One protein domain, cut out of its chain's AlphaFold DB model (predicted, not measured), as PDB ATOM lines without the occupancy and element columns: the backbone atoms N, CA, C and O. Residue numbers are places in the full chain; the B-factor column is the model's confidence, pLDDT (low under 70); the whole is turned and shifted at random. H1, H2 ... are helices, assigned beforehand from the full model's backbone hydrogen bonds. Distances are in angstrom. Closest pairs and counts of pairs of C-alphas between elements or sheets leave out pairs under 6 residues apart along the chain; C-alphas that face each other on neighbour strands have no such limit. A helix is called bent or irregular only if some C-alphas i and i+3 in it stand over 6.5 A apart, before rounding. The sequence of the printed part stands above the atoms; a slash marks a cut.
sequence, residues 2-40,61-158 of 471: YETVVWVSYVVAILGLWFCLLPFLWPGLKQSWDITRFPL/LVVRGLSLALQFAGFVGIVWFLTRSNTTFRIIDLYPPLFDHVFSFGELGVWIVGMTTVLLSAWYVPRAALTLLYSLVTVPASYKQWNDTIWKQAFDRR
ATOM      1  N   TYR A   2     -29.631 -19.675  27.925       64.81
ATOM      2  CA  TYR A   2     -30.412 -19.175  26.789       64.81
ATOM      3  C   TYR A   2     -31.544 -18.213  27.200       64.81
ATOM      4  O   TYR A   2     -31.621 -17.087  26.713       64.81
ATOM      5  N   GLU A   3     -32.342 -18.610  28.194       69.88
ATOM      6  CA  GLU A   3     -33.420 -17.783  28.749       69.88
ATOM      7  C   GLU A   3     -32.922 -16.425  29.262       69.88
ATOM      8  O   GLU A   3     -33.601 -15.419  29.098       69.88
ATOM      9  N   THR A   4     -31.708 -16.360  29.823       76.25
ATOM     10  CA  THR A   4     -31.106 -15.104  30.287       76.25
ATOM     11  C   THR A   4     -30.952 -14.109  29.141       76.25
ATOM     12  O   THR A   4     -31.261 -12.941  29.328       76.25
ATOM     13  N   VAL A   5     -30.526 -14.549  27.953       79.19
ATOM     14  CA  VAL A   5     -30.352 -13.660  26.789       79.19
ATOM     15  C   VAL A   5     -31.696 -13.076  26.349       79.19
ATOM     16  O   VAL A   5     -31.800 -11.872  26.109       79.19
ATOM     17  N   VAL A   6     -32.742 -13.906  26.316       83.94
ATOM     18  CA  VAL A   6     -34.109 -13.477  25.981       83.94
ATOM     19  C   VAL A   6     -34.632 -12.482  27.017       83.94
ATOM     20  O   VAL A   6     -35.061 -11.385  26.664       83.94
ATOM     21  N   TRP A   7     -34.544 -12.822  28.304       86.88
ATOM     22  CA  TRP A   7     -35.058 -11.972  29.371       86.88
ATOM     23  C   TRP A   7     -34.275 -10.666  29.526       86.88
ATOM     24  O   TRP A   7     -34.890  -9.627  29.740       86.88
ATOM     25  N   VAL A   8     -32.949 -10.672  29.368       91.56
ATOM     26  CA  VAL A   8     -32.143  -9.439  29.364       91.56
ATOM     27  C   VAL A   8     -32.578  -8.534  28.215       91.56
ATOM     28  O   VAL A   8     -32.825  -7.352  28.440       91.56
ATOM     29  N   SER A   9     -32.753  -9.085  27.011       92.44
ATOM     30  CA  SER A   9     -33.222  -8.322  25.844       92.44
ATOM     31  C   SER A   9     -34.611  -7.727  26.072       92.44
ATOM     32  O   SER A   9     -34.851  -6.558  25.769       92.44
ATOM     33  N   TYR A  10     -35.509  -8.509  26.673       92.19
ATOM     34  CA  TYR A  10     -36.846  -8.070  27.060       92.19
ATOM     35  C   TYR A  10     -36.810  -6.941  28.100       92.19
ATOM     36  O   TYR A  10     -37.451  -5.906  27.910       92.19
ATOM     37  N   VAL A  11     -36.017  -7.089  29.166       93.75
ATOM     38  CA  VAL A  11     -35.853  -6.058  30.203       93.75
ATOM     39  C   VAL A  11     -35.275  -4.778  29.601       93.75
ATOM     40  O   VAL A  11     -35.784  -3.697  29.886       93.75
ATOM     41  N   VAL A  12     -34.264  -4.872  28.732       96.06
ATOM     42  CA  VAL A  12     -33.685  -3.707  28.039       96.06
ATOM     43  C   VAL A  12     -34.740  -2.984  27.205       96.06
ATOM     44  O   VAL A  12     -34.854  -1.760  27.302       96.06
ATOM     45  N   ALA A  13     -35.540  -3.721  26.428       94.94
ATOM     46  CA  ALA A  13     -36.607  -3.144  25.613       94.94
ATOM     47  C   ALA A  13     -37.655  -2.421  26.477       94.94
ATOM     48  O   ALA A  13     -38.013  -1.276  26.187       94.94
ATOM     49  N   ILE A  14     -38.086  -3.047  27.577       94.50
ATOM     50  CA  ILE A  14     -39.026  -2.438  28.525       94.50
ATOM     51  C   ILE A  14     -38.436  -1.188  29.156       94.50
ATOM     52  O   ILE A  14     -39.113  -0.167  29.191       94.50
ATOM     53  N   LEU A  15     -37.198  -1.235  29.651       94.00
ATOM     54  CA  LEU A  15     -36.574  -0.081  30.297       94.00
ATOM     55  C   LEU A  15     -36.386   1.074  29.308       94.00
ATOM     56  O   LEU A  15     -36.679   2.220  29.652       94.00
ATOM     57  N   GLY A  16     -35.954   0.787  28.077       93.56
ATOM     58  CA  GLY A  16     -35.822   1.783  27.014       93.56
ATOM     59  C   GLY A  16     -37.143   2.499  26.726       93.56
ATOM     60  O   GLY A  16     -37.201   3.733  26.721       93.56
ATOM     61  N   LEU A  17     -38.220   1.727  26.562       94.50
ATOM     62  CA  LEU A  17     -39.567   2.249  26.329       94.50
ATOM     63  C   LEU A  17     -40.110   2.996  27.552       94.50
ATOM     64  O   LEU A  17     -40.596   4.121  27.429       94.50
ATOM     65  N   TRP A  18     -39.960   2.416  28.741       93.44
ATOM     66  CA  TRP A  18     -40.396   2.993  30.008       93.44
ATOM     67  C   TRP A  18     -39.763   4.359  30.254       93.44
ATOM     68  O   TRP A  18     -40.473   5.326  30.524       93.44
ATOM     69  N   PHE A  19     -38.438   4.481  30.133       93.38
ATOM     70  CA  PHE A  19     -37.755   5.744  30.408       93.38
ATOM     71  C   PHE A  19     -38.045   6.822  29.368       93.38
ATOM     72  O   PHE A  19     -38.072   7.999  29.738       93.38
ATOM     73  N   CYS A  20     -38.300   6.440  28.114       93.69
ATOM     74  CA  CYS A  20     -38.727   7.369  27.074       93.69
ATOM     75  C   CYS A  20     -40.150   7.889  27.321       93.69
ATOM     76  O   CYS A  20     -40.389   9.091  27.216       93.69
ATOM     77  N   LEU A  21     -41.083   7.006  27.699       94.06
ATOM     78  CA  LEU A  21     -42.487   7.359  27.944       94.06
ATOM     79  C   LEU A  21     -42.744   7.929  29.342       94.06
ATOM     80  O   LEU A  21     -43.809   8.496  29.584       94.06
ATOM     81  N   LEU A  22     -41.775   7.834  30.257       93.56
ATOM     82  CA  LEU A  22     -41.920   8.274  31.643       93.56
ATOM     83  C   LEU A  22     -42.521   9.683  31.790       93.56
ATOM     84  O   LEU A  22     -43.380   9.831  32.652       93.56
ATOM     85  N   PRO A  23     -42.158  10.713  30.993       93.62
ATOM     86  CA  PRO A  23     -42.770  12.039  31.116       93.62
ATOM     87  C   PRO A  23     -44.293  12.050  30.930       93.62
ATOM     88  O   PRO A  23     -44.971  12.821  31.603       93.62
ATOM     89  N   PHE A  24     -44.830  11.181  30.069       92.69
ATOM     90  CA  PHE A  24     -46.272  11.038  29.848       92.69
ATOM     91  C   PHE A  24     -46.952  10.235  30.955       92.69
ATOM     92  O   PHE A  24     -48.067  10.554  31.359       92.69
ATOM     93  N   LEU A  25     -46.271   9.204  31.461       93.44
ATOM     94  CA  LEU A  25     -46.804   8.309  32.489       93.44
ATOM     95  C   LEU A  25     -46.731   8.926  33.894       93.44
ATOM     96  O   LEU A  25     -47.565   8.644  34.755       93.44
ATOM     97  N   TRP A  26     -45.733   9.776  34.142       92.81
ATOM     98  CA  TRP A  26     -45.393  10.286  35.468       92.81
ATOM     99  C   TRP A  26     -46.522  11.050  36.170       92.81
ATOM    100  O   TRP A  26     -46.717  10.801  37.361       92.81
ATOM    101  N   PRO A  27     -47.286  11.948  35.513       90.81
ATOM    102  CA  PRO A  27     -48.368  12.661  36.185       90.81
ATOM    103  C   PRO A  27     -49.445  11.712  36.731       90.81
ATOM    104  O   PRO A  27     -49.818  11.826  37.901       90.81
ATOM    105  N   GLY A  28     -49.872  10.731  35.926       90.75
ATOM    106  CA  GLY A  28     -50.834   9.708  36.339       90.75
ATOM    107  C   GLY A  28     -50.278   8.771  37.414       90.75
ATOM    108  O   GLY A  28     -50.907   8.580  38.454       90.75
ATOM    109  N   LEU A  29     -49.054   8.261  37.236       91.56
ATOM    110  CA  LEU A  29     -48.394   7.399  38.226       91.56
ATOM    111  C   LEU A  29     -48.224   8.091  39.580       91.56
ATOM    112  O   LEU A  29     -48.483   7.493  40.625       91.56
ATOM    113  N   LYS A  30     -47.826   9.365  39.576       90.06
ATOM    114  CA  LYS A  30     -47.699  10.170  40.792       90.06
ATOM    115  C   LYS A  30     -49.047  10.328  41.492       90.06
ATOM    116  O   LYS A  30     -49.109  10.193  42.709       90.06
ATOM    117  N   GLN A  31     -50.121  10.558  40.735       88.06
ATOM    118  CA  GLN A  31     -51.473  10.619  41.284       88.06
ATOM    119  C   GLN A  31     -51.891   9.280  41.909       88.06
ATOM    120  O   GLN A  31     -52.375   9.274  43.038       88.06
ATOM    121  N   SER A  32     -51.648   8.150  41.235       90.12
ATOM    122  CA  SER A  32     -51.897   6.812  41.797       90.12
ATOM    123  C   SER A  32     -51.128   6.574  43.093       90.12
ATOM    124  O   SER A  32     -51.687   6.075  44.068       90.12
ATOM    125  N   TRP A  33     -49.855   6.967  43.129       89.75
ATOM    126  CA  TRP A  33     -48.998   6.791  44.301       89.75
ATOM    127  C   TRP A  33     -49.424   7.663  45.490       89.75
ATOM    128  O   TRP A  33     -49.253   7.279  46.652       89.75
ATOM    129  N   ASP A  34     -49.984   8.841  45.201       85.25
ATOM    130  CA  ASP A  34     -50.537   9.758  46.199       85.25
ATOM    131  C   ASP A  34     -51.907   9.278  46.726       85.25
ATOM    132  O   ASP A  34     -52.238   9.544  47.885       85.25
ATOM    133  N   ILE A  35     -52.693   8.548  45.922       84.06
ATOM    134  CA  ILE A  35     -53.946   7.904  46.360       84.06
ATOM    135  C   ILE A  35     -53.659   6.774  47.351       84.06
ATOM    136  O   ILE A  35     -54.347   6.666  48.361       84.06
ATOM    137  N   THR A  36     -52.614   5.976  47.121       85.38
ATOM    138  CA  THR A  36     -52.261   4.841  47.993       85.38
ATOM    139  C   THR A  36     -51.520   5.243  49.273       85.38
ATOM    140  O   THR A  36     -51.114   4.376  50.046       85.38
ATOM    141  N   ARG A  37     -51.313   6.543  49.527       79.75
ATOM    142  CA  ARG A  37     -50.567   7.042  50.692       79.75
ATOM    143  C   ARG A  37     -51.380   6.954  51.988       79.75
ATOM    144  O   ARG A  37     -52.596   7.126  51.996       79.75
ATOM    145  N   PHE A  38     -50.666   6.807  53.106       71.75
ATOM    146  CA  PHE A  38     -51.241   6.885  54.447       71.75
ATOM    147  C   PHE A  38     -51.978   8.226  54.682       71.75
ATOM    148  O   PHE A  38     -51.392   9.290  54.437       71.75
ATOM    149  N   PRO A  39     -53.232   8.208  55.173       63.50
ATOM    150  CA  PRO A  39     -54.131   9.366  55.170       63.50
ATOM    151  C   PRO A  39     -53.661  10.549  56.033       63.50
ATOM    152  O   PRO A  39     -53.974  11.691  55.705       63.50
ATOM    153  N   LEU A  40     -52.858  10.306  57.075       58.84
ATOM    154  CA  LEU A  40     -52.336  11.350  57.976       58.84
ATOM    155  C   LEU A  40     -51.068  12.050  57.457       58.84
ATOM    156  O   LEU A  40     -50.560  12.991  58.062       58.84
ATOM    157  N   LEU A  61     -61.333  10.470  51.375       78.88
ATOM    158  CA  LEU A  61     -60.962   9.792  52.620       78.88
ATOM    159  C   LEU A  61     -61.352   8.306  52.581       78.88
ATOM    160  O   LEU A  61     -60.540   7.459  52.943       78.88
ATOM    161  N   VAL A  62     -62.552   7.989  52.078       83.31
ATOM    162  CA  VAL A  62     -63.041   6.607  51.924       83.31
ATOM    163  C   VAL A  62     -62.143   5.802  50.984       83.31
ATOM    164  O   VAL A  62     -61.692   4.720  51.352       83.31
ATOM    165  N   VAL A  63     -61.804   6.340  49.808       84.06
ATOM    166  CA  VAL A  63     -60.919   5.659  48.840       84.06
ATOM    167  C   VAL A  63     -59.538   5.377  49.443       84.06
ATOM    168  O   VAL A  63     -58.987   4.289  49.256       84.06
ATOM    169  N   ARG A  64     -58.987   6.325  50.209       83.44
ATOM    170  CA  ARG A  64     -57.710   6.142  50.920       83.44
ATOM    171  C   ARG A  64     -57.810   5.114  52.043       83.44
ATOM    172  O   ARG A  64     -56.898   4.308  52.196       83.44
ATOM    173  N   GLY A  65     -58.911   5.113  52.795       84.81
ATOM    174  CA  GLY A  65     -59.184   4.120  53.836       84.81
ATOM    175  C   GLY A  65     -59.266   2.702  53.269       84.81
ATOM    176  O   GLY A  65     -58.584   1.807  53.760       84.81
ATOM    177  N   LEU A  66     -60.005   2.517  52.170       87.62
ATOM    178  CA  LEU A  66     -60.086   1.239  51.454       87.62
ATOM    179  C   LEU A  66     -58.724   0.806  50.900       87.62
ATOM    180  O   LEU A  66     -58.333  -0.348  51.054       87.62
ATOM    181  N   SER A  67     -57.963   1.738  50.313       88.06
ATOM    182  CA  SER A  67     -56.604   1.463  49.829       88.06
ATOM    183  C   SER A  67     -55.681   0.980  50.947       88.06
ATOM    184  O   SER A  67     -54.858   0.096  50.722       88.06
ATOM    185  N   LEU A  68     -55.792   1.561  52.144       88.25
ATOM    186  CA  LEU A  68     -54.998   1.164  53.302       88.25
ATOM    187  C   LEU A  68     -55.418  -0.214  53.826       88.25
ATOM    188  O   LEU A  68     -54.552  -1.030  54.129       88.25
ATOM    189  N   ALA A  69     -56.722  -0.497  53.881       89.00
ATOM    190  CA  ALA A  69     -57.235  -1.805  54.282       89.00
ATOM    191  C   ALA A  69     -56.751  -2.916  53.336       89.00
ATOM    192  O   ALA A  69     -56.264  -3.947  53.793       89.00
ATOM    193  N   LEU A  70     -56.794  -2.677  52.020       90.00
ATOM    194  CA  LEU A  70     -56.267  -3.606  51.016       90.00
ATOM    195  C   LEU A  70     -54.745  -3.778  51.120       90.00
ATOM    196  O   LEU A  70     -54.247  -4.892  50.976       90.00
ATOM    197  N   GLN A  71     -53.998  -2.704  51.409       89.12
ATOM    198  CA  GLN A  71     -52.555  -2.797  51.665       89.12
ATOM    199  C   GLN A  71     -52.253  -3.639  52.898       89.12
ATOM    200  O   GLN A  71     -51.365  -4.482  52.845       89.12
ATOM    201  N   PHE A  72     -52.997  -3.441  53.986       89.50
ATOM    202  CA  PHE A  72     -52.824  -4.213  55.210       89.50
ATOM    203  C   PHE A  72     -53.187  -5.689  55.006       89.50
ATOM    204  O   PHE A  72     -52.439  -6.567  55.424       89.50
ATOM    205  N   ALA A  73     -54.276  -5.980  54.289       90.69
ATOM    206  CA  ALA A  73     -54.630  -7.347  53.914       90.69
ATOM    207  C   ALA A  73     -53.530  -8.003  53.060       90.69
ATOM    208  O   ALA A  73     -53.135  -9.136  53.326       90.69
ATOM    209  N   GLY A  74     -52.981  -7.273  52.083       89.06
ATOM    210  CA  GLY A  74     -51.842  -7.726  51.286       89.06
ATOM    211  C   GLY A  74     -50.577  -7.946  52.122       89.06
ATOM    212  O   GLY A  74     -49.896  -8.947  51.930       89.06
ATOM    213  N   PHE A  75     -50.293  -7.062  53.082       89.06
ATOM    214  CA  PHE A  75     -49.185  -7.202  54.030       89.06
ATOM    215  C   PHE A  75     -49.317  -8.504  54.827       89.06
ATOM    216  O   PHE A  75     -48.405  -9.327  54.809       89.06
ATOM    217  N   VAL A  76     -50.474  -8.729  55.463       88.31
ATOM    218  CA  VAL A  76     -50.743  -9.944  56.248       88.31
ATOM    219  C   VAL A  76     -50.661 -11.188  55.365       88.31
ATOM    220  O   VAL A  76     -50.053 -12.175  55.767       88.31
ATOM    221  N   GLY A  77     -51.210 -11.135  54.147       87.25
ATOM    222  CA  GLY A  77     -51.153 -12.238  53.189       87.25
ATOM    223  C   GLY A  77     -49.728 -12.596  52.761       87.25
ATOM    224  O   GLY A  77     -49.390 -13.778  52.718       87.25
ATOM    225  N   ILE A  78     -48.879 -11.597  52.493       86.81
ATOM    226  CA  ILE A  78     -47.466 -11.807  52.139       86.81
ATOM    227  C   ILE A  78     -46.695 -12.376  53.326       86.81
ATOM    228  O   ILE A  78     -45.999 -13.374  53.155       86.81
ATOM    229  N   VAL A  79     -46.833 -11.789  54.521       86.38
ATOM    230  CA  VAL A  79     -46.173 -12.305  55.729       86.38
ATOM    231  C   VAL A  79     -46.592 -13.753  55.956       86.38
ATOM    232  O   VAL A  79     -45.734 -14.626  55.999       86.38
ATOM    233  N   TRP A  80     -47.896 -14.033  55.978       85.75
ATOM    234  CA  TRP A  80     -48.409 -15.386  56.168       85.75
ATOM    235  C   TRP A  80     -47.890 -16.369  55.116       85.75
ATOM    236  O   TRP A  80     -47.504 -17.479  55.473       85.75
ATOM    237  N   PHE A  81     -47.851 -15.981  53.835       82.94
ATOM    238  CA  PHE A  81     -47.332 -16.824  52.755       82.94
ATOM    239  C   PHE A  81     -45.845 -17.155  52.938       82.94
ATOM    240  O   PHE A  81     -45.458 -18.309  52.771       82.94
ATOM    241  N   LEU A  82     -45.026 -16.167  53.308       78.75
ATOM    242  CA  LEU A  82     -43.581 -16.343  53.483       78.75
ATOM    243  C   LEU A  82     -43.222 -17.096  54.771       78.75
ATOM    244  O   LEU A  82     -42.203 -17.785  54.813       78.75
ATOM    245  N   THR A  83     -44.065 -17.011  55.805       77.31
ATOM    246  CA  THR A  83     -43.773 -17.548  57.142       77.31
ATOM    247  C   THR A  83     -44.592 -18.785  57.506       77.31
ATOM    248  O   THR A  83     -44.614 -19.134  58.687       77.31
ATOM    249  N   ARG A  84     -45.302 -19.430  56.559       73.62
ATOM    250  CA  ARG A  84     -46.183 -20.591  56.830       73.62
ATOM    251  C   ARG A  84     -45.463 -21.638  57.689       73.62
ATOM    252  O   ARG A  84     -44.667 -22.427  57.191       73.62
ATOM    253  N   SER A  85     -45.753 -21.637  58.992       55.34
ATOM    254  CA  SER A  85     -45.003 -22.403  59.995       55.34
ATOM    255  C   SER A  85     -45.381 -23.878  60.057       55.34
ATOM    256  O   SER A  85     -44.639 -24.661  60.633       55.34
ATOM    257  N   ASN A  86     -46.528 -24.253  59.481       55.34
ATOM    258  CA  ASN A  86     -47.126 -25.585  59.631       55.34
ATOM    259  C   ASN A  86     -47.184 -26.363  58.306       55.34
ATOM    260  O   ASN A  86     -47.938 -27.324  58.179       55.34
ATOM    261  N   THR A  87     -46.427 -25.931  57.297       59.09
ATOM    262  CA  THR A  87     -46.290 -26.636  56.015       59.09
ATOM    263  C   THR A  87     -44.869 -27.150  55.854       59.09
ATOM    264  O   THR A  87     -43.931 -26.518  56.326       59.09
ATOM    265  N   THR A  88     -44.689 -28.243  55.113       55.78
ATOM    266  CA  THR A  88     -43.375 -28.823  54.771       55.78
ATOM    267  C   THR A  88     -42.434 -27.855  54.037       55.78
ATOM    268  O   THR A  88     -41.239 -28.116  53.955       55.78
ATOM    269  N   PHE A  89     -42.954 -26.736  53.520       56.00
ATOM    270  CA  PHE A  89     -42.201 -25.686  52.837       56.00
ATOM    271  C   PHE A  89     -42.262 -24.376  53.631       56.00
ATOM    272  O   PHE A  89     -43.146 -23.548  53.406       56.00
ATOM    273  N   ARG A  90     -41.327 -24.189  54.564       67.12
ATOM    274  CA  ARG A  90     -41.099 -22.907  55.244       67.12
ATOM    275  C   ARG A  90     -40.056 -22.113  54.457       67.12
ATOM    276  O   ARG A  90     -39.010 -22.662  54.127       67.12
ATOM    277  N   ILE A  91     -40.360 -20.864  54.092       70.56
ATOM    278  CA  ILE A  91     -39.453 -20.039  53.272       70.56
ATOM    279  C   ILE A  91     -38.557 -19.170  54.160       70.56
ATOM    280  O   ILE A  91     -37.362 -19.084  53.891       70.56
ATOM    281  N   ILE A  92     -39.124 -18.525  55.190       75.31
ATOM    282  CA  ILE A  92     -38.397 -17.649  56.123       75.31
ATOM    283  C   ILE A  92     -38.845 -17.931  57.560       75.31
ATOM    284  O   ILE A  92     -40.043 -17.918  57.865       75.31
ATOM    285  N   ASP A  93     -37.872 -18.142  58.444       74.44
ATOM    286  CA  ASP A  93     -38.083 -18.251  59.884       74.44
ATOM    287  C   ASP A  93     -38.172 -16.872  60.541       74.44
ATOM    288  O   ASP A  93     -37.304 -16.019  60.373       74.44
ATOM    289  N   LEU A  94     -39.233 -16.648  61.320       78.38
ATOM    290  CA  LEU A  94     -39.394 -15.416  62.103       78.38
ATOM    291  C   LEU A  94     -38.535 -15.414  63.371       78.38
ATOM    292  O   LEU A  94     -38.230 -14.348  63.903       78.38
ATOM    293  N   TYR A  95     -38.157 -16.594  63.857       76.44
ATOM    294  CA  TYR A  95     -37.352 -16.743  65.060       76.44
ATOM    295  C   TYR A  95     -35.869 -16.631  64.701       76.44
ATOM    296  O   TYR A  95     -35.435 -17.297  63.762       76.44
ATOM    297  N   PRO A  96     -35.092 -15.794  65.408       78.06
ATOM    298  CA  PRO A  96     -33.665 -15.689  65.157       78.06
ATOM    299  C   PRO A  96     -32.948 -16.979  65.597       78.06
ATOM    300  O   PRO A  96     -33.310 -17.528  66.642       78.06
ATOM    301  N   PRO A  97     -31.882 -17.406  64.894       71.06
ATOM    302  CA  PRO A  97     -31.089 -18.601  65.225       71.06
ATOM    303  C   PRO A  97     -30.187 -18.405  66.465       71.06
ATOM    304  O   PRO A  97     -29.109 -18.974  66.581       71.06
ATOM    305  N   LEU A  98     -30.596 -17.553  67.409       68.06
ATOM    306  CA  LEU A  98     -29.835 -17.222  68.620       68.06
ATOM    307  C   LEU A  98     -29.999 -18.261  69.738       68.06
ATOM    308  O   LEU A  98     -29.254 -18.216  70.713       68.06
ATOM    309  N   PHE A  99     -30.990 -19.149  69.627       63.97
ATOM    310  CA  PHE A  99     -31.412 -20.038  70.712       63.97
ATOM    311  C   PHE A  99     -31.137 -21.526  70.445       63.97
ATOM    312  O   PHE A  99     -31.432 -22.346  71.311       63.97
ATOM    313  N   ASP A 100     -30.545 -21.865  69.296       61.75
ATOM    314  CA  ASP A 100     -30.085 -23.221  68.981       61.75
ATOM    315  C   ASP A 100     -28.625 -23.430  69.425       61.75
ATOM    316  O   ASP A 100     -27.841 -22.489  69.550       61.75
ATOM    317  N   HIS A 101     -28.240 -24.681  69.696       59.16
ATOM    318  CA  HIS A 101     -26.978 -25.028  70.369       59.16
ATOM    319  C   HIS A 101     -25.683 -24.739  69.572       59.16
ATOM    320  O   HIS A 101     -24.596 -24.914  70.124       59.16
ATOM    321  N   VAL A 102     -25.759 -24.280  68.317       64.19
ATOM    322  CA  VAL A 102     -24.590 -23.916  67.496       64.19
ATOM    323  C   VAL A 102     -24.874 -22.615  66.746       64.19
ATOM    324  O   VAL A 102     -25.474 -22.620  65.682       64.19
ATOM    325  N   PHE A 103     -24.435 -21.485  67.299       69.94
ATOM    326  CA  PHE A 103     -24.569 -20.184  66.643       69.94
ATOM    327  C   PHE A 103     -23.601 -20.066  65.454       69.94
ATOM    328  O   PHE A 103     -22.381 -20.079  65.640       69.94
ATOM    329  N   SER A 104     -24.136 -19.893  64.244       75.50
ATOM    330  CA  SER A 104     -23.362 -19.583  63.037       75.50
ATOM    331  C   SER A 104     -23.662 -18.169  62.532       75.50
ATOM    332  O   SER A 104     -24.816 -17.779  62.346       75.50
ATOM    333  N   PHE A 105     -22.614 -17.395  62.227       77.19
ATOM    334  CA  PHE A 105     -22.764 -16.079  61.589       77.19
ATOM    335  C   PHE A 105     -23.449 -16.162  60.215       77.19
ATOM    336  O   PHE A 105     -24.110 -15.205  59.812       77.19
ATOM    337  N   GLY A 106     -23.318 -17.296  59.515       73.44
ATOM    338  CA  GLY A 106     -24.003 -17.541  58.244       73.44
ATOM    339  C   GLY A 106     -25.519 -17.594  58.417       73.44
ATOM    340  O   GLY A 106     -26.240 -16.878  57.728       73.44
ATOM    341  N   GLU A 107     -25.993 -18.344  59.413       75.88
ATOM    342  CA  GLU A 107     -27.422 -18.488  59.722       75.88
ATOM    343  C   GLU A 107     -28.042 -17.165  60.186       75.88
ATOM    344  O   GLU A 107     -29.133 -16.792  59.747       75.88
ATOM    345  N   LEU A 108     -27.328 -16.397  61.020       81.69
ATOM    346  CA  LEU A 108     -27.772 -15.058  61.408       81.69
ATOM    347  C   LEU A 108     -27.874 -14.127  60.189       81.69
ATOM    348  O   LEU A 108     -28.841 -13.373  60.069       81.69
ATOM    349  N   GLY A 109     -26.900 -14.184  59.277       79.94
ATOM    350  CA  GLY A 109     -26.927 -13.433  58.022       79.94
ATOM    351  C   GLY A 109     -28.142 -13.790  57.163       79.94
ATOM    352  O   GLY A 109     -28.878 -12.896  56.740       79.94
ATOM    353  N   VAL A 110     -28.400 -15.086  56.977       79.19
ATOM    354  CA  VAL A 110     -29.569 -15.613  56.255       79.19
ATOM    355  C   VAL A 110     -30.871 -15.098  56.873       79.19
ATOM    356  O   VAL A 110     -31.730 -14.571  56.160       79.19
ATOM    357  N   TRP A 111     -30.987 -15.155  58.203       84.75
ATOM    358  CA  TRP A 111     -32.152 -14.661  58.935       84.75
ATOM    359  C   TRP A 111     -32.370 -13.151  58.751       84.75
ATOM    360  O   TRP A 111     -33.480 -12.726  58.422       84.75
ATOM    361  N   ILE A 112     -31.322 -12.325  58.884       84.56
ATOM    362  CA  ILE A 112     -31.414 -10.861  58.704       84.56
ATOM    363  C   ILE A 112     -31.886 -10.511  57.289       84.56
ATOM    364  O   ILE A 112     -32.761  -9.651  57.116       84.56
ATOM    365  N   VAL A 113     -31.328 -11.163  56.266       82.38
ATOM    366  CA  VAL A 113     -31.720 -10.913  54.871       82.38
ATOM    367  C   VAL A 113     -33.150 -11.395  54.624       82.38
ATOM    368  O   VAL A 113     -33.933 -10.670  53.998       82.38
ATOM    369  N   GLY A 114     -33.530 -12.557  55.158       81.50
ATOM    370  CA  GLY A 114     -34.903 -13.060  55.122       81.50
ATOM    371  C   GLY A 114     -35.888 -12.055  55.724       81.50
ATOM    372  O   GLY A 114     -36.821 -11.617  55.050       81.50
ATOM    373  N   MET A 115     -35.633 -11.586  56.946       85.38
ATOM    374  CA  MET A 115     -36.476 -10.597  57.623       85.38
ATOM    375  C   MET A 115     -36.556  -9.269  56.869       85.38
ATOM    376  O   MET A 115     -37.643  -8.708  56.712       85.38
ATOM    377  N   THR A 116     -35.432  -8.783  56.343       85.75
ATOM    378  CA  THR A 116     -35.401  -7.566  55.518       85.75
ATOM    379  C   THR A 116     -36.265  -7.731  54.268       85.75
ATOM    380  O   THR A 116     -37.035  -6.833  53.922       85.75
ATOM    381  N   THR A 117     -36.198  -8.899  53.625       82.19
ATOM    382  CA  THR A 117     -37.015  -9.233  52.453       82.19
ATOM    383  C   THR A 117     -38.500  -9.243  52.807       82.19
ATOM    384  O   THR A 117     -39.279  -8.576  52.132       82.19
ATOM    385  N   VAL A 118     -38.904  -9.903  53.903       83.94
ATOM    386  CA  VAL A 118     -40.308  -9.909  54.362       83.94
ATOM    387  C   VAL A 118     -40.805  -8.491  54.611       83.94
ATOM    388  O   VAL A 118     -41.859  -8.122  54.097       83.94
ATOM    389  N   LEU A 119     -40.056  -7.678  55.360       85.00
ATOM    390  CA  LEU A 119     -40.478  -6.324  55.725       85.00
ATOM    391  C   LEU A 119     -40.621  -5.416  54.499       85.00
ATOM    392  O   LEU A 119     -41.636  -4.728  54.353       85.00
ATOM    393  N   LEU A 120     -39.637  -5.435  53.595       84.06
ATOM    394  CA  LEU A 120     -39.679  -4.635  52.372       84.06
ATOM    395  C   LEU A 120     -40.791  -5.106  51.433       84.06
ATOM    396  O   LEU A 120     -41.552  -4.278  50.931       84.06
ATOM    397  N   SER A 121     -40.925  -6.415  51.218       82.88
ATOM    398  CA  SER A 121     -41.938  -6.972  50.322       82.88
ATOM    399  C   SER A 121     -43.348  -6.775  50.869       82.88
ATOM    400  O   SER A 121     -44.207  -6.277  50.145       82.88
ATOM    401  N   ALA A 122     -43.591  -7.092  52.140       84.62
ATOM    402  CA  ALA A 122     -44.912  -6.974  52.747       84.62
ATOM    403  C   ALA A 122     -45.398  -5.521  52.782       84.62
ATOM    404  O   ALA A 122     -46.588  -5.271  52.613       84.62
ATOM    405  N   TRP A 123     -44.495  -4.549  52.952       83.19
ATOM    406  CA  TRP A 123     -44.867  -3.134  52.945       83.19
ATOM    407  C   TRP A 123     -44.988  -2.546  51.534       83.19
ATOM    408  O   TRP A 123     -45.955  -1.849  51.218       83.19
ATOM    409  N   TYR A 124     -44.002  -2.791  50.668       87.25
ATOM    410  CA  TYR A 124     -43.907  -2.107  49.380       87.25
ATOM    411  C   TYR A 124     -44.766  -2.758  48.292       87.25
ATOM    412  O   TYR A 124     -45.395  -2.042  47.510       87.25
ATOM    413  N   VAL A 125     -44.831  -4.095  48.235       88.94
ATOM    414  CA  VAL A 125     -45.502  -4.821  47.141       88.94
ATOM    415  C   VAL A 125     -47.009  -4.559  47.108       88.94
ATOM    416  O   VAL A 125     -47.492  -4.192  46.034       88.94
ATOM    417  N   PRO A 126     -47.772  -4.638  48.221       90.44
ATOM    418  CA  PRO A 126     -49.206  -4.342  48.187       90.44
ATOM    419  C   PRO A 126     -49.490  -2.918  47.712       90.44
ATOM    420  O   PRO A 126     -50.395  -2.679  46.911       90.44
ATOM    421  N   ARG A 127     -48.670  -1.955  48.150       89.81
ATOM    422  CA  ARG A 127     -48.804  -0.561  47.728       89.81
ATOM    423  C   ARG A 127     -48.480  -0.369  46.249       89.81
ATOM    424  O   ARG A 127     -49.203   0.353  45.556       89.81
ATOM    425  N   ALA A 128     -47.406  -0.983  45.760       89.94
ATOM    426  CA  ALA A 128     -47.025  -0.933  44.353       89.94
ATOM    427  C   ALA A 128     -48.102  -1.572  43.461       89.94
ATOM    428  O   ALA A 128     -48.495  -0.968  42.464       89.94
ATOM    429  N   ALA A 129     -48.651  -2.722  43.868       91.06
ATOM    430  CA  ALA A 129     -49.731  -3.410  43.166       91.06
ATOM    431  C   ALA A 129     -50.992  -2.539  43.060       91.06
ATOM    432  O   ALA A 129     -51.508  -2.332  41.963       91.06
ATOM    433  N   LEU A 130     -51.447  -1.937  44.165       91.06
ATOM    434  CA  LEU A 130     -52.585  -1.011  44.117       91.06
ATOM    435  C   LEU A 130     -52.291   0.232  43.276       91.06
ATOM    436  O   LEU A 130     -53.160   0.702  42.546       91.06
ATOM    437  N   THR A 131     -51.071   0.769  43.344       90.94
ATOM    438  CA  THR A 131     -50.672   1.915  42.513       90.94
ATOM    439  C   THR A 131     -50.772   1.565  41.030       90.94
ATOM    440  O   THR A 131     -51.264   2.380  40.248       90.94
ATOM    441  N   LEU A 132     -50.349   0.358  40.650       91.81
ATOM    442  CA  LEU A 132     -50.462  -0.141  39.286       91.81
ATOM    443  C   LEU A 132     -51.933  -0.267  38.863       91.81
ATOM    444  O   LEU A 132     -52.284   0.201  37.783       91.81
ATOM    445  N   LEU A 133     -52.812  -0.780  39.729       92.44
ATOM    446  CA  LEU A 133     -54.252  -0.841  39.447       92.44
ATOM    447  C   LEU A 133     -54.860   0.553  39.247       92.44
ATOM    448  O   LEU A 133     -55.536   0.794  38.251       92.44
ATOM    449  N   TYR A 134     -54.559   1.508  40.133       91.75
ATOM    450  CA  TYR A 134     -55.010   2.892  39.964       91.75
ATOM    451  C   TYR A 134     -54.429   3.547  38.704       91.75
ATOM    452  O   TYR A 134     -55.089   4.388  38.093       91.75
ATOM    453  N   SER A 135     -53.217   3.156  38.285       91.81
ATOM    454  CA  SER A 135     -52.569   3.701  37.084       91.81
ATOM    455  C   SER A 135     -53.350   3.427  35.799       91.81
ATOM    456  O   SER A 135     -53.317   4.266  34.903       91.81
ATOM    457  N   LEU A 136     -54.137   2.343  35.745       92.69
ATOM    458  CA  LEU A 136     -55.007   2.031  34.603       92.69
ATOM    459  C   LEU A 136     -56.058   3.119  34.342       92.69
ATOM    460  O   LEU A 136     -56.523   3.260  33.218       92.69
ATOM    461  N   VAL A 137     -56.409   3.908  35.361       91.69
ATOM    462  CA  VAL A 137     -57.372   5.012  35.249       91.69
ATOM    463  C   VAL A 137     -56.665   6.366  35.231       91.69
ATOM    464  O   VAL A 137     -56.972   7.222  34.400       91.69
ATOM    465  N   THR A 138     -55.700   6.588  36.127       90.62
ATOM    466  CA  THR A 138     -55.053   7.903  36.285       90.62
ATOM    467  C   THR A 138     -54.103   8.244  35.139       90.62
ATOM    468  O   THR A 138     -54.000   9.417  34.778       90.62
ATOM    469  N   VAL A 139     -53.422   7.257  34.539       91.75
ATOM    470  CA  VAL A 139     -52.506   7.496  33.415       91.75
ATOM    471  C   VAL A 139     -53.281   7.945  32.178       91.75
ATOM    472  O   VAL A 139     -52.977   9.043  31.703       91.75
ATOM    473  N   PRO A 140     -54.325   7.232  31.703       92.00
ATOM    474  CA  PRO A 140     -55.150   7.735  30.608       92.00
ATOM    475  C   PRO A 140     -55.781   9.089  30.929       92.00
ATOM    476  O   PRO A 140     -55.726   9.988  30.100       92.00
ATOM    477  N   ALA A 141     -56.297   9.294  32.147       89.38
ATOM    478  CA  ALA A 141     -56.903  10.568  32.546       89.38
ATOM    479  C   ALA A 141     -55.917  11.754  32.546       89.38
ATOM    480  O   ALA A 141     -56.333  12.909  32.420       89.38
ATOM    481  N   SER A 142     -54.611  11.489  32.657       89.69
ATOM    482  CA  SER A 142     -53.573  12.522  32.678       89.69
ATOM    483  C   SER A 142     -53.267  13.148  31.310       89.69
ATOM    484  O   SER A 142     -52.536  14.136  31.270       89.69
ATOM    485  N   TYR A 143     -53.872  12.664  30.214       88.19
ATOM    486  CA  TYR A 143     -53.649  13.198  28.859       88.19
ATOM    487  C   TYR A 143     -53.904  14.711  28.752       88.19
ATOM    488  O   TYR A 143     -53.201  15.418  28.037       88.19
ATOM    489  N   LYS A 144     -54.862  15.243  29.526       88.56
ATOM    490  CA  LYS A 144     -55.184  16.683  29.564       88.56
ATOM    491  C   LYS A 144     -54.049  17.549  30.116       88.56
ATOM    492  O   LYS A 144     -54.069  18.761  29.943       88.56
ATOM    493  N   GLN A 145     -53.093  16.950  30.826       86.44
ATOM    494  CA  GLN A 145     -51.941  17.644  31.406       86.44
ATOM    495  C   GLN A 145     -50.743  17.674  30.448       86.44
ATOM    496  O   GLN A 145     -49.720  18.275  30.780       86.44
ATOM    497  N   TRP A 146     -50.839  17.015  29.289       89.94
ATOM    498  CA  TRP A 146     -49.760  16.952  28.314       89.94
ATOM    499  C   TRP A 146     -49.580  18.312  27.640       89.94
ATOM    500  O   TRP A 146     -50.520  18.891  27.104       89.94
ATOM    501  N   ASN A 147     -48.356  18.828  27.697       91.31
ATOM    502  CA  ASN A 147     -47.971  20.122  27.148       91.31
ATOM    503  C   ASN A 147     -46.624  20.011  26.424       91.31
ATOM    504  O   ASN A 147     -45.938  18.988  26.520       91.31
ATOM    505  N   ASP A 148     -46.201  21.085  25.761       91.50
ATOM    506  CA  ASP A 148     -44.943  21.129  25.001       91.50
ATOM    507  C   ASP A 148     -43.712  20.789  25.854       91.50
ATOM    508  O   ASP A 148     -42.720  20.251  25.362       91.50
ATOM    509  N   THR A 149     -43.775  21.049  27.163       91.62
ATOM    510  CA  THR A 149     -42.688  20.703  28.087       91.62
ATOM    511  C   THR A 149     -42.556  19.190  28.262       91.62
ATOM    512  O   THR A 149     -41.436  18.682  28.277       91.62
ATOM    513  N   ILE A 150     -43.667  18.457  28.378       90.75
ATOM    514  CA  ILE A 150     -43.664  16.988  28.479       90.75
ATOM    515  C   ILE A 150     -43.167  16.368  27.171       90.75
ATOM    516  O   ILE A 150     -42.323  15.474  27.212       90.75
ATOM    517  N   TRP A 151     -43.607  16.895  26.025       91.69
ATOM    518  CA  TRP A 151     -43.115  16.466  24.713       91.69
ATOM    519  C   TRP A 151     -41.609  16.661  24.573       91.69
ATOM    520  O   TRP A 151     -40.899  15.723  24.212       91.69
ATOM    521  N   LYS A 152     -41.099  17.842  24.942       91.38
ATOM    522  CA  LYS A 152     -39.658  18.115  24.940       91.38
ATOM    523  C   LYS A 152     -38.897  17.153  25.855       91.38
ATOM    524  O   LYS A 152     -37.891  16.590  25.442       91.38
ATOM    525  N   GLN A 153     -39.406  16.892  27.062       90.81
ATOM    526  CA  GLN A 153     -38.791  15.929  27.981       90.81
ATOM    527  C   GLN A 153     -38.767  14.502  27.420       90.81
ATOM    528  O   GLN A 153     -37.782  13.796  27.627       90.81
ATOM    529  N   ALA A 154     -39.832  14.064  26.746       91.38
ATOM    530  CA  ALA A 154     -39.882  12.748  26.114       91.38
ATOM    531  C   ALA A 154     -38.897  12.665  24.940       91.38
ATOM    532  O   ALA A 154     -38.136  11.704  24.838       91.38
ATOM    533  N   PHE A 155     -38.831  13.713  24.115       91.44
ATOM    534  CA  PHE A 155     -37.884  13.796  23.010       91.44
ATOM    535  C   PHE A 155     -36.428  13.802  23.491       91.44
ATOM    536  O   PHE A 155     -35.594  13.101  22.921       91.44
ATOM    537  N   ASP A 156     -36.103  14.520  24.566       88.31
ATOM    538  CA  ASP A 156     -34.758  14.520  25.161       88.31
ATOM    539  C   ASP A 156     -34.371  13.140  25.723       88.31
ATOM    540  O   ASP A 156     -33.194  12.783  25.767       88.31
ATOM    541  N   ARG A 157     -35.361  12.316  26.091       93.06
ATOM    542  CA  ARG A 157     -35.182  10.938  26.577       93.06
ATOM    543  C   ARG A 157     -35.148   9.887  25.466       93.06
ATOM    544  O   ARG A 157     -34.935   8.716  25.776       93.06
ATOM    545  N   ARG A 158     -35.266  10.270  24.187       94.38
ATOM    546  CA  ARG A 158     -35.189   9.343  23.034       94.38
ATOM    547  C   ARG A 158     -33.923   8.485  23.024       94.38
ATOM    548  O   ARG A 158     -33.934   7.376  22.503       94.38
TER     549      ARG A 158
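AT A GLANCE: This is residues 2 to 40 and 61 to 158 of the 471 residues of the protein "Cytochrom_C_asm domain-containing protein" of Planctomyces sp (UniProt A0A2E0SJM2). One long, kinked helix, H3, makes the length of a loose, flat helical frame; H2 folds back beside part of it as a helical hairpin, and arm H1b of the bent helix H1 crosses H3 toward its last residues. The short H4 packs on the first residues of H1b near the bend, while residues 2 to 15 of arm H1a and loop residues 99 to 104 stick out free. The printed part has 137 residues with four named helices, in the order H1, H2, H3, H4, and no named strand; its class is all helix. It is loose, with a radius of gyration of the C-alphas of 20.7 A, and spans 67 by 47 by 24 A.

HOW THE PARTS SIT: H1, residues 2 to 35, was assigned as one helix by its hydrogen bonds but is bent: C-alphas 20 and 23 are 7.4 A apart. Its arms, H1a with residues 2 to 20 and H1b with residues 23 to 35, are about perpendicular at 89 degrees. H1b is irregular, with C-alphas 24 and 27 6.9 A apart. H2, residues 61 to 82, only just touches H1b, with 3 pairs of C-alphas within 8 A; the closest, those of Ile 35 and Arg 64, are 6.2 A apart. H3, residues 105 to 145, forms a hairpin with H2, opposite ways at a shallow tilt of 33 degrees, only just short of steep; their closest C-alphas, of Phe 75 and Ala 122, are 4.5 A apart. H3 touches H2 with residues 118 to 130 alone. H3 is irregular, with C-alphas 141 and 144 7.0 A apart, and has a kink of 54 degrees near residue 138. With residues 128 to 145 alone, H3 touches H1b; the closest C-alphas, of Gly 28 and Val 139, are 4.0 A apart. H4, residues 148 to 156, touches H1b at residues 23 to 24 alone; the closest C-alphas, of Pro 23 and Ile 150, are 5.7 A apart. H1a and H4 are close but not clearly touching, with the C-alphas of Cys 20 and Ala 154 5.6 A apart. H1a is apart from H2 and H3. Every O i to N i+4 pair is within hydrogen-bond range in H1a, H2 and H4, against 7 of 9 in H1b and 30 of 37 in H3.

IN THESE COORDINATES: H1a begins at C-alpha 2, (-30.412, -19.175, 26.789), and is 27.8 A long; H1b is 19.3 A. H2 measures 31.4 A. H3 runs 53.8 A from C-alpha 105, (-22.764, -16.079, 61.589). H4, 12.1 A, ends at C-alpha 156, (-34.758, 14.520, 25.161).

THE WHOLE: The C-alphas farthest apart, of His 101 and Asp 148, are 67.2 A apart. Residues 41 to 60 are not printed, and C-alphas 40 and 61 are 10.3 A apart across the cut. The 22-residue link from H2 to H3 is long; that from H3 to H4 is tight. The mean pLDDT of the printed part is 84.1, with residues 2 to 3, 39 to 40, 85 to 90 and 98 to 103 under 70.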